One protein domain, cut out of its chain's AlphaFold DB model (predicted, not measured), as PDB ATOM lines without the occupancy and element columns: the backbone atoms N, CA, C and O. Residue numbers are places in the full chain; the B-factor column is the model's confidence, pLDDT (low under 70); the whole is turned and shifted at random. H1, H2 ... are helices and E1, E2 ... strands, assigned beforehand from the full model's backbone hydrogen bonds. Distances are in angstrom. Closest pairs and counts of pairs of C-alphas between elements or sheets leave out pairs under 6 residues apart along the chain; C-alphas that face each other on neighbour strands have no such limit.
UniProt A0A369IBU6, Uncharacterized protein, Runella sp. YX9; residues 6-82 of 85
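This is residues 6 to 82 of the 85 residues of an uncharacterized protein of Runella sp. YX9 (UniProt A0A369IBU6). Two small three-stranded sheets sit one beyond the other along the domain's length: a strongly twisted one of E2, E3 and E4, and one of E1, E5 and E6 with a short helix, H1, beside its strands. The turn between E2 and E3 lies at one end, and the loop of residues 63 to 78 swings out toward the other. The printed part has 77 residues, with six named strands and one named helix, along the chain E1, H1, E2, E3, E4, E5, E6. Both sheets are antiparallel, ordered E1, E5, E6 and E2, E3, E4. The domain is mostly strand and compact, with a radius of gyration of the C-alphas of 12.6 A and spans of 38 by 26 by 19 A.

E1, residues 6 to 9, is the antiparallel neighbour of E5, residues 57 to 62, with N 8 and O 59 within hydrogen-bond range at 2.9 A. H1, residues 10 to 15, is on this sheet at a height of 4.6 A, over none of its strands; its closest C-alphas to E5 are those of Ile 10 and Tyr 58, 5.4 A apart. In H1, 1 of 2 O i to N i+4 pairs is within hydrogen-bond range. E2, residues 20 to 26, E3, residues 29 to 35, and E4, residues 41 to 46, form a meander, each strand the antiparallel neighbour of the one before. N 24 and O 31 are within hydrogen-bond range at 2.9 A, as are N 32 and O 45 at 2.8 A. E5 and E6, residues 79 to 81, form an antiparallel hairpin, with N 58 and O 80 at 3.0 A. The closest C-alphas of E4 and E6, Ala 43 and Phe 79, are 7.9 A apart.

E1 begins at C-alpha 6 (-31.854, -100.900, -25.836) and, first to last C-alpha, E2 spans 17.3 A, E3 18.0 A, E4 14.1 A and E5 16.9 A. E6 ends at C-alpha 81 (-26.651, -114.421, -20.729).

The C-alphas of Gly 28 and Ala 67, the two farthest apart, are 39.7 A apart. The printed part has no cut, and the link E5 to E6 is long, with 16 residues. The model's pLDDT is under 70 at residues 16 to 18 and 64 to 82.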
ATOM      1  N   VAL A   6     -32.178-100.959 -27.261       74.88
ATOM      2  CA  VAL A   6     -31.854-100.900 -25.836       74.88
ATOM      3  C   VAL A   6     -31.708-102.312 -25.282       74.88
ATOM      4  O   VAL A   6     -32.470-103.209 -25.638       74.88
ATOM      5  N   CYS A   7     -30.714-102.507 -24.417       77.75
ATOM      6  CA  CYS A   7     -30.507-103.756 -23.693       77.75
ATOM      7  C   CYS A   7     -31.199-103.658 -22.334       77.75
ATOM      8  O   CYS A   7     -30.916-102.732 -21.571       77.75
ATOM      9  N   LEU A   8     -32.113-104.581 -22.036       76.94
ATOM     10  CA  LEU A   8     -32.907-104.549 -20.810       76.94
ATOM     11  C   LEU A   8     -33.025-105.935 -20.174       76.94
ATOM     12  O   LEU A   8     -33.096-106.933 -20.899       76.94
ATOM     13  N   PRO A   9     -33.094-106.024 -18.834       78.38
ATOM     14  CA  PRO A   9     -33.375-107.281 -18.155       78.38
ATOM     15  C   PRO A   9     -34.719-107.861 -18.607       78.38
ATOM     16  O   PRO A   9     -35.724-107.147 -18.664       78.38
ATOM     17  N   ILE A  10     -34.782-109.176 -18.838       78.81
ATOM     18  CA  ILE A  10     -36.056-109.857 -19.136       78.81
ATOM     19  C   ILE A  10     -37.076-109.626 -18.018       78.81
ATOM     20  O   ILE A  10     -38.264-109.487 -18.287       78.81
ATOM     21  N   THR A  11     -36.631-109.523 -16.765       74.81
ATOM     22  CA  THR A  11     -37.513-109.234 -15.627       74.81
ATOM     23  C   THR A  11     -38.289-107.934 -15.789       74.81
ATOM     24  O   THR A  11     -39.419-107.845 -15.314       74.81
ATOM     25  N   ASP A  12     -37.716-106.935 -16.459       74.75
ATOM     26  CA  ASP A  12     -38.421-105.688 -16.730       74.75
ATOM     27  C   ASP A  12     -39.433-105.878 -17.857       74.75
ATOM     28  O   ASP A  12     -40.576-105.469 -17.694       74.75
ATOM     29  N   LEU A  13     -39.091-106.611 -18.923       72.88
ATOM     30  CA  LEU A  13     -40.035-106.991 -19.985       72.88
ATOM     31  C   LEU A  13     -41.280-107.716 -19.437       72.88
ATOM     32  O   LEU A  13     -42.398-107.448 -19.880       72.88
ATOM     33  N   LEU A  14     -41.116-108.590 -18.438       72.12
ATOM     34  CA  LEU A  14     -42.236-109.280 -17.786       72.12
ATOM     35  C   LEU A  14     -43.192-108.314 -17.063       72.12
ATOM     36  O   LEU A  14     -44.398-108.557 -17.053       72.12
ATOM     37  N   LYS A  15     -42.686-107.208 -16.495       70.62
ATOM     38  CA  LYS A  15     -43.514-106.201 -15.799       70.62
ATOM     39  C   LYS A  15     -44.432-105.439 -16.752       70.62
ATOM     40  O   LYS A  15     -45.521-105.047 -16.347       70.62
ATOM     41  N   TYR A  16     -44.018-105.255 -18.006       66.75
ATOM     42  CA  TYR A  16     -44.803-104.535 -19.018       66.75
ATOM     43  C   TYR A  16     -45.902-105.384 -19.665       66.75
ATOM     44  O   TYR A  16     -46.631-104.884 -20.516       66.75
ATOM     45  N   GLY A  17     -46.074-106.628 -19.207       60.78
ATOM     46  CA  GLY A  17     -47.337-107.348 -19.319       60.78
ATOM     47  C   GLY A  17     -47.654-107.807 -20.734       60.78
ATOM     48  O   GLY A  17     -48.316-107.107 -21.489       60.78
ATOM     49  N   SER A  18     -47.205-109.019 -21.061       64.44
ATOM     50  CA  SER A  18     -47.814-109.951 -22.037       64.44
ATOM     51  C   SER A  18     -47.003-111.249 -22.173       64.44
ATOM     52  O   SER A  18     -47.440-112.184 -22.835       64.44
ATOM     53  N   HIS A  19     -45.808-111.309 -21.584       74.56
ATOM     54  CA  HIS A  19     -44.927-112.467 -21.657       74.56
ATOM     55  C   HIS A  19     -45.185-113.405 -20.484       74.56
ATOM     56  O   HIS A  19     -45.430-112.955 -19.365       74.56
ATOM     57  N   ALA A  20     -45.107-114.705 -20.739       81.12
ATOM     58  CA  ALA A  20     -45.264-115.732 -19.718       81.12
ATOM     59  C   ALA A  20     -44.016-116.609 -19.657       81.12
ATOM     60  O   ALA A  20     -43.410-116.911 -20.687       81.12
ATOM     61  N   ILE A  21     -43.660-117.047 -18.450       86.25
ATOM     62  CA  ILE A  21     -42.623-118.052 -18.233       86.25
ATOM     63  C   ILE A  21     -43.299-119.318 -17.736       86.25
ATOM     64  O   ILE A  21     -43.979-119.302 -16.714       86.25
ATOM     65  N   ASN A  22     -43.088-120.414 -18.456       90.31
ATOM     66  CA  ASN A  22     -43.622-121.725 -18.109       90.31
ATOM     67  C   ASN A  22     -42.503-122.760 -18.055       90.31
ATOM     68  O   ASN A  22     -41.463-122.600 -18.691       90.31
ATOM     69  N   ARG A  23     -42.735-123.852 -17.328       92.38
ATOM     70  CA  ARG A  23     -41.862-125.026 -17.385       92.38
ATOM     71  C   ARG A  23     -42.143-125.814 -18.666       92.38
ATOM     72  O   ARG A  23     -43.293-125.920 -19.090       92.38
ATOM     73  N   GLY A  24     -41.102-126.363 -19.276       91.31
ATOM     74  CA  GLY A  24     -41.193-127.217 -20.456       91.31
ATOM     75  C   GLY A  24     -40.070-128.248 -20.495       91.31
ATOM     76  O   GLY A  24     -39.266-128.333 -19.568       91.31
ATOM     77  N   SER A  25     -40.011-129.014 -21.583       90.56
ATOM     78  CA  SER A  25     -38.957-129.999 -21.828       90.56
ATOM     79  C   SER A  25     -38.407-129.844 -23.244       90.56
ATOM     80  O   SER A  25     -39.174-129.762 -24.204       90.56
ATOM     81  N   VAL A  26     -37.079-129.794 -23.374       83.69
ATOM     82  CA  VAL A  26     -36.365-129.764 -24.659       83.69
ATOM     83  C   VAL A  26     -35.310-130.861 -24.634       83.69
ATOM     84  O   VAL A  26     -34.448-130.884 -23.755       83.69
ATOM     85  N   SER A  27     -35.390-131.791 -25.588       86.38
ATOM     86  CA  SER A  27     -34.488-132.951 -25.691       86.38
ATOM     87  C   SER A  27     -34.358-133.748 -24.382       86.38
ATOM     88  O   SER A  27     -33.268-134.176 -24.009       86.38
ATOM     89  N   GLY A  28     -35.473-133.911 -23.660       88.56
ATOM     90  CA  GLY A  28     -35.534-134.667 -22.404       88.56
ATOM     91  C   GLY A  28     -34.971-133.942 -21.179       88.56
ATOM     92  O   GLY A  28     -34.891-134.546 -20.114       88.56
ATOM     93  N   LYS A  29     -34.589-132.664 -21.299       89.12
ATOM     94  CA  LYS A  29     -34.140-131.830 -20.177       89.12
ATOM     95  C   LYS A  29     -35.185-130.779 -19.833       89.12
ATOM     96  O   LYS A  29     -35.796-130.194 -20.729       89.12
ATOM     97  N   ASP A  30     -35.347-130.515 -18.542       92.25
ATOM     98  CA  ASP A  30     -36.251-129.480 -18.052       92.25
ATOM     99  C   ASP A  30     -35.726-128.079 -18.377       92.25
ATOM    100  O   ASP A  30     -34.547-127.762 -18.179       92.25
ATOM    101  N   VAL A  31     -36.627-127.225 -18.857       91.56
ATOM    102  CA  VAL A  31     -36.329-125.839 -19.227       91.56
ATOM    103  C   VAL A  31     -37.399-124.876 -18.713       91.56
ATOM    104  O   VAL A  31     -38.576-125.225 -18.592       91.56
ATOM    105  N   TRP A  32     -37.001-123.633 -18.477       91.31
ATOM    106  CA  TRP A  32     -37.890-122.477 -18.486       91.31
ATOM    107  C   TRP A  32     -38.109-122.024 -19.927       91.31
ATOM    108  O   TRP A  32     -37.149-121.886 -20.680       91.31
ATOM    109  N   VAL A  33     -39.357-121.776 -20.309       88.50
ATOM    110  CA  VAL A  33     -39.751-121.321 -21.647       88.50
ATOM    111  C   VAL A  33     -40.377-119.940 -21.532       88.50
ATOM    112  O   VAL A  33     -41.408-119.788 -20.872       88.50
ATOM    113  N   LEU A  34     -39.772-118.956 -22.194       86.06
ATOM    114  CA  LEU A  34     -40.345-117.626 -22.366       86.06
ATOM    115  C   LEU A  34     -41.271-117.642 -23.579       86.06
ATOM    116  O   LEU A  34     -40.862-118.043 -24.673       86.06
ATOM    117  N   LYS A  35     -42.506-117.190 -23.380       82.88
ATOM    118  CA  LYS A  35     -43.508-117.047 -24.432       82.88
ATOM    119  C   LYS A  35     -43.840-115.587 -24.687       82.88
ATOM    120  O   LYS A  35     -43.904-114.798 -23.741       82.88
ATOM    121  N   ASP A  36     -44.071-115.257 -25.951       77.50
ATOM    122  CA  ASP A  36     -44.607-113.961 -26.354       77.50
ATOM    123  C   ASP A  36     -46.099-113.816 -25.990       77.50
ATOM    124  O   ASP A  36     -46.735-114.702 -25.409       77.50
ATOM    125  N   ASN A  37     -46.665-112.674 -26.369       74.56
ATOM    126  CA  ASN A  37     -48.073-112.340 -26.170       74.56
ATOM    127  C   ASN A  37     -49.060-113.256 -26.923       74.56
ATOM    128  O   ASN A  37     -50.232-113.316 -26.560       74.56
ATOM    129  N   GLN A  38     -48.596-113.981 -27.941       77.50
ATOM    130  CA  GLN A  38     -49.352-114.961 -28.718       77.50
ATOM    131  C   GLN A  38     -49.119-116.395 -28.220       77.50
ATOM    132  O   GLN A  38     -49.598-117.342 -28.838       77.50
ATOM    133  N   GLN A  39     -48.429-116.567 -27.086       79.31
ATOM    134  CA  GLN A  39     -48.049-117.860 -26.509       79.31
ATOM    135  C   GLN A  39     -47.025-118.655 -27.338       79.31
ATOM    136  O   GLN A  39     -46.805-119.841 -27.055       79.31
ATOM    137  N   ASN A  40     -46.349-118.020 -28.297       80.69
ATOM    138  CA  ASN A  40     -45.274-118.652 -29.052       80.69
ATOM    139  C   ASN A  40     -43.988-118.670 -28.212       80.69
ATOM    140  O   ASN A  40     -43.648-117.660 -27.591       80.69
ATOM    141  N   PRO A  41     -43.248-119.790 -28.179       81.06
ATOM    142  CA  PRO A  41     -41.964-119.851 -27.495       81.06
ATOM    143  C   PRO A  41     -40.925-118.990 -28.225       81.06
ATOM    144  O   PRO A  41     -40.697-119.172 -29.419       81.06
ATOM    145  N   VAL A  42     -40.269-118.086 -27.496       79.06
ATOM    146  CA  VAL A  42     -39.232-117.183 -28.037       79.06
ATOM    147  C   VAL A  42     -37.847-117.430 -27.438       79.06
ATOM    148  O   VAL A  42     -36.846-117.127 -28.076       79.06
ATOM    149  N   ALA A  43     -37.771-118.024 -26.244       80.81
ATOM    150  CA  ALA A  43     -36.520-118.484 -25.645       80.81
ATOM    151  C   ALA A  43     -36.732-119.656 -24.693       80.81
ATOM    152  O   ALA A  43     -37.818-119.847 -24.139       80.81
ATOM    153  N   HIS A  44     -35.654-120.401 -24.463       85.94
ATOM    154  CA  HIS A  44     -35.574-121.415 -23.423       85.94
ATOM    155  C   HIS A  44     -34.285-121.264 -22.610       85.94
ATOM    156  O   HIS A  44     -33.246-120.873 -23.137       85.94
ATOM    157  N   GLN A  45     -34.359-121.596 -21.327       85.50
ATOM    158  CA  GLN A  45     -33.228-121.659 -20.408       85.50
ATOM    159  C   GLN A  45     -33.289-122.996 -19.673       85.50
ATOM    160  O   GLN A  45     -34.329-123.333 -19.113       85.50
ATOM    161  N   TYR A  46     -32.201-123.765 -19.658       87.69
ATOM    162  CA  TYR A  46     -32.141-124.978 -18.840       87.69
ATOM    163  C   TYR A  46     -32.345-124.646 -17.364       87.69
ATOM    164  O   TYR A  46     -31.828-123.643 -16.871       87.69
ATOM    165  N   ILE A  47     -33.128-125.474 -16.673       88.50
ATOM    166  CA  ILE A  47     -33.332-125.292 -15.238       88.50
ATOM    167  C   ILE A  47     -32.053-125.696 -14.520       88.50
ATOM    168  O   ILE A  47     -31.571-126.819 -14.660       88.50
ATOM    169  N   GLU A  48     -31.534-124.772 -13.726       86.06
ATOM    170  CA  GLU A  48     -30.418-125.002 -12.825       86.06
ATOM    171  C   GLU A  48     -30.917-124.874 -11.386       86.06
ATOM    172  O   GLU A  48     -31.710-123.985 -11.062       86.06
ATOM    173  N   GLU A  49     -30.466-125.776 -10.517       84.81
ATOM    174  CA  GLU A  49     -30.856-125.777  -9.112       84.81
ATOM    175  C   GLU A  49     -30.428-124.467  -8.432       84.81
ATOM    176  O   GLU A  49     -29.305-123.994  -8.596       84.81
ATOM    177  N   GLY A  50     -31.355-123.841  -7.702       85.88
ATOM    178  CA  GLY A  50     -31.116-122.569  -7.014       85.88
ATOM    179  C   GLY A  50     -31.145-121.315  -7.899       85.88
ATOM    180  O   GLY A  50     -31.039-120.215  -7.355       85.88
ATOM    181  N   LYS A  51     -31.331-121.428  -9.225       84.25
ATOM    182  CA  LYS A  51     -31.467-120.264 -10.122       84.25
ATOM    183  C   LYS A  51     -32.922-119.941 -10.444       84.25
ATOM    184  O   LYS A  51     -33.729-120.821 -10.748       84.25
ATOM    185  N   LEU A  52     -33.249-118.649 -10.428       85.88
ATOM    186  CA  LEU A  52     -34.559-118.164 -10.864       85.88
ATOM    187  C   LEU A  52     -34.667-118.175 -12.402       85.88
ATOM    188  O   LEU A  52     -33.656-117.985 -13.088       85.88
ATOM    189  N   PRO A  53     -35.881-118.343 -12.961       85.62
ATOM    190  CA  PRO A  53     -36.093-118.281 -14.402       85.62
ATOM    191  C   PRO A  53     -35.595-116.959 -14.992       85.62
ATOM    192  O   PRO A  53     -35.967-115.883 -14.524       85.62
ATOM    193  N   PHE A  54     -34.775-117.047 -16.037       81.12
ATOM    194  CA  PHE A  54     -34.197-115.922 -16.775       81.12
ATOM    195  C   PHE A  54     -33.478-114.884 -15.891       81.12
ATOM    196  O   PHE A  54     -33.371-113.708 -16.245       81.12
ATOM    197  N   GLN A  55     -32.939-115.321 -14.747       79.06
ATOM    198  CA  GLN A  55     -32.110-114.484 -13.885       79.06
ATOM    199  C   GLN A  55     -30.856-114.018 -14.638       79.06
ATOM    200  O   GLN A  55     -30.145-114.832 -15.226       79.06
ATOM    201  N   ASN A  56     -30.577-112.711 -14.601       75.69
ATOM    202  CA  ASN A  56     -29.452-112.076 -15.304       75.69
ATOM    203  C   ASN A  56     -29.443-112.306 -16.828       75.69
ATOM    204  O   ASN A  56     -28.379-112.280 -17.457       75.69
ATOM    205  N   VAL A  57     -30.616-112.538 -17.424       75.75
ATOM    206  CA  VAL A  57     -30.783-112.596 -18.877       75.75
ATOM    207  C   VAL A  57     -31.320-111.259 -19.372       75.75
ATOM    208  O   VAL A  57     -32.292-110.720 -18.834       75.75
ATOM    209  N   TYR A  58     -30.683-110.745 -20.417       77.38
ATOM    210  CA  TYR A  58     -31.017-109.473 -21.038       77.38
ATOM    211  C   TYR A  58     -31.524-109.689 -22.463       77.38
ATOM    212  O   TYR A  58     -31.140-110.648 -23.137       77.38
ATOM    213  N   CYS A  59     -32.385-108.787 -22.916       74.69
ATOM    214  CA  CYS A  59     -32.923-108.758 -24.268       74.69
ATOM    215  C   CYS A  59     -32.578-107.428 -24.945       74.69
ATOM    216  O   CYS A  59     -32.593-106.377 -24.298       74.69
ATOM    217  N   LEU A  60     -32.268-107.478 -26.244       74.38
ATOM    218  CA  LEU A  60     -32.210-106.288 -27.096       74.38
ATOM    219  C   LEU A  60     -33.598-106.000 -27.668       74.38
ATOM    220  O   LEU A  60     -34.209-106.881 -28.274       74.38
ATOM    221  N   LEU A  61     -34.071-104.767 -27.496       72.00
ATOM    222  CA  LEU A  61     -35.387-104.309 -27.941       72.00
ATOM    223  C   LEU A  61     -35.273-102.979 -28.681       72.00
ATOM    224  O   LEU A  61     -34.476-102.130 -28.296       72.00
ATOM    225  N   GLU A  62     -36.095-102.763 -29.707       71.56
ATOM    226  CA  GLU A  62     -36.208-101.456 -30.366       71.56
ATOM    227  C   GLU A  62     -36.774-100.424 -29.372       71.56
ATOM    228  O   GLU A  62     -37.808-100.654 -28.743       71.56
ATOM    229  N   LYS A  63     -36.092 -99.288 -29.201       70.38
ATOM    230  CA  LYS A  63     -36.378 -98.274 -28.168       70.38
ATOM    231  C   LYS A  63     -37.819 -97.753 -28.215       70.38
ATOM    232  O   LYS A  63     -38.446 -97.572 -27.174       70.38
ATOM    233  N   ASP A  64     -38.372 -97.590 -29.415       64.81
ATOM    234  CA  ASP A  64     -39.735 -97.087 -29.624       64.81
ATOM    235  C   ASP A  64     -40.827 -98.132 -29.318       64.81
ATOM    236  O   ASP A  64     -42.001 -97.781 -29.161       64.81
ATOM    237  N   ALA A  65     -40.462 -99.411 -29.156       61.41
ATOM    238  CA  ALA A  65     -41.397-100.458 -28.739       61.41
ATOM    239  C   ALA A  65     -41.922-100.236 -27.308       61.41
ATOM    240  O   ALA A  65     -43.018-100.688 -26.991       61.41
ATOM    241  N   PHE A  66     -41.192 -99.492 -26.464       57.09
ATOM    242  CA  PHE A  66     -41.639 -99.117 -25.116       57.09
ATOM    243  C   PHE A  66     -42.743 -98.059 -25.110       57.09
ATOM    244  O   PHE A  66     -43.623 -98.089 -24.251       57.09
ATOM    245  N   ALA A  67     -42.701 -97.117 -26.054       54.09
ATOM    246  CA  ALA A  67     -43.663 -96.018 -26.129       54.09
ATOM    247  C   ALA A  67     -44.998 -96.451 -26.760       54.09
ATOM    248  O   ALA A  67     -46.039 -95.831 -26.539       54.09
ATOM    249  N   SER A  68     -44.986 -97.533 -27.541       48.97
ATOM    250  CA  SER A  68     -46.171 -98.083 -28.187       48.97
ATOM    251  C   SER A  68     -46.778 -99.198 -27.340       48.97
ATOM    252  O   SER A  68     -46.549-100.380 -27.580       48.97
ATOM    253  N   HIS A  69     -47.655 -98.841 -26.401       48.19
ATOM    254  CA  HIS A  69     -48.497 -99.791 -25.650       48.19
ATOM    255  C   HIS A  69     -49.428-100.661 -26.536       48.19
ATOM    256  O   HIS A  69     -50.310-101.342 -26.018       48.19
ATOM    257  N   LYS A  70     -49.312-100.597 -27.874       41.44
ATOM    258  CA  LYS A  70     -50.269-101.152 -28.841       41.44
ATOM    259  C   LYS A  70     -49.678-101.997 -29.974       41.44
ATOM    260  O   LYS A  70     -50.459-102.474 -30.793       41.44
ATOM    261  N   SER A  71     -48.366-102.227 -30.070       39.41
ATOM    262  CA  SER A  71     -47.819-102.977 -31.217       39.41
ATOM    263  C   SER A  71     -47.169-104.302 -30.827       39.41
ATOM    264  O   SER A  71     -46.101-104.369 -30.225       39.41
ATOM    265  N   HIS A  72     -47.860-105.368 -31.220       42.16
ATOM    266  CA  HIS A  72     -47.683-106.783 -30.907       42.16
ATOM    267  C   HIS A  72     -46.443-107.466 -31.517       42.16
ATOM    268  O   HIS A  72     -46.534-108.601 -31.979       42.16
ATOM    269  N   LYS A  73     -45.270-106.837 -31.511       42.59
ATOM    270  CA  LYS A  73     -44.028-107.515 -31.913       42.59
ATOM    271  C   LYS A  73     -42.849-106.928 -31.150       42.59
ATOM    272  O   LYS A  73     -42.109-106.097 -31.664       42.59
ATOM    273  N   LEU A  74     -42.677-107.374 -29.908       50.56
ATOM    274  CA  LEU A  74     -41.379-107.278 -29.250       50.56
ATOM    275  C   LEU A  74     -40.449-108.239 -30.000       50.56
ATOM    276  O   LEU A  74     -40.405-109.434 -29.731       50.56
ATOM    277  N   LEU A  75     -39.801-107.712 -31.040       48.56
ATOM    278  CA  LEU A  75     -38.732-108.383 -31.766       48.56
ATOM    279  C   LEU A  75     -37.534-108.440 -30.821       48.56
ATOM    280  O   LEU A  75     -36.729-107.517 -30.758       48.56
ATOM    281  N   ILE A  76     -37.475-109.505 -30.025       54.78
ATOM    282  CA  ILE A  76     -36.279-109.833 -29.258       54.78
ATOM    283  C   ILE A  76     -35.265-110.362 -30.268       54.78
ATOM    284  O   ILE A  76     -35.394-111.486 -30.751       54.78
ATOM    285  N   GLU A  77     -34.294-109.531 -30.635       49.34
ATOM    286  CA  GLU A  77     -33.295-109.899 -31.648       49.34
ATOM    287  C   GLU A  77     -32.200-110.808 -31.081       49.34
ATOM    288  O   GLU A  77     -31.624-111.616 -31.806       49.34
ATOM    289  N   ALA A  78     -31.926-110.705 -29.780       51.34
ATOM    290  CA  ALA A  78     -30.937-111.530 -29.105       51.34
ATOM    291  C   ALA A  78     -31.227-111.661 -27.607       51.34
ATOM    292  O   ALA A  78     -31.715-110.730 -26.960       51.34
ATOM    293  N   PHE A  79     -30.851-112.820 -27.068       55.28
ATOM    294  CA  PHE A  79     -30.781-113.096 -25.640       55.28
ATOM    295  C   PHE A  79     -29.312-113.119 -25.225       55.28
ATOM    296  O   PHE A  79     -28.529-113.897 -25.770       55.28
ATOM    297  N   LEU A  80     -28.937-112.277 -24.266       52.53
ATOM    298  CA  LEU A  80     -27.584-112.241 -23.712       52.53
ATOM    299  C   LEU A  80     -27.622-112.789 -22.285       52.53
ATOM    300  O   LEU A  80     -28.276-112.227 -21.404       52.53
ATOM    301  N   ALA A  81     -26.927-113.904 -22.063       49.09
ATOM    302  CA  ALA A  81     -26.651-114.421 -20.729       49.09
ATOM    303  C   ALA A  81     -25.352-113.783 -20.219       49.09
ATOM    304  O   ALA A  81     -24.304-113.952 -20.838       49.09
ATOM    305  N   GLY A  82     -25.422-113.055 -19.100       45.19
ATOM    306  CA  GLY A  82     -24.233-112.496 -18.452       45.19
ATOM    307  C   GLY A  82     -23.670-111.233 -19.108       45.19
ATOM    308  O   GLY A  82     -22.478-111.182 -19.401       45.19
TER     309      GLY A  82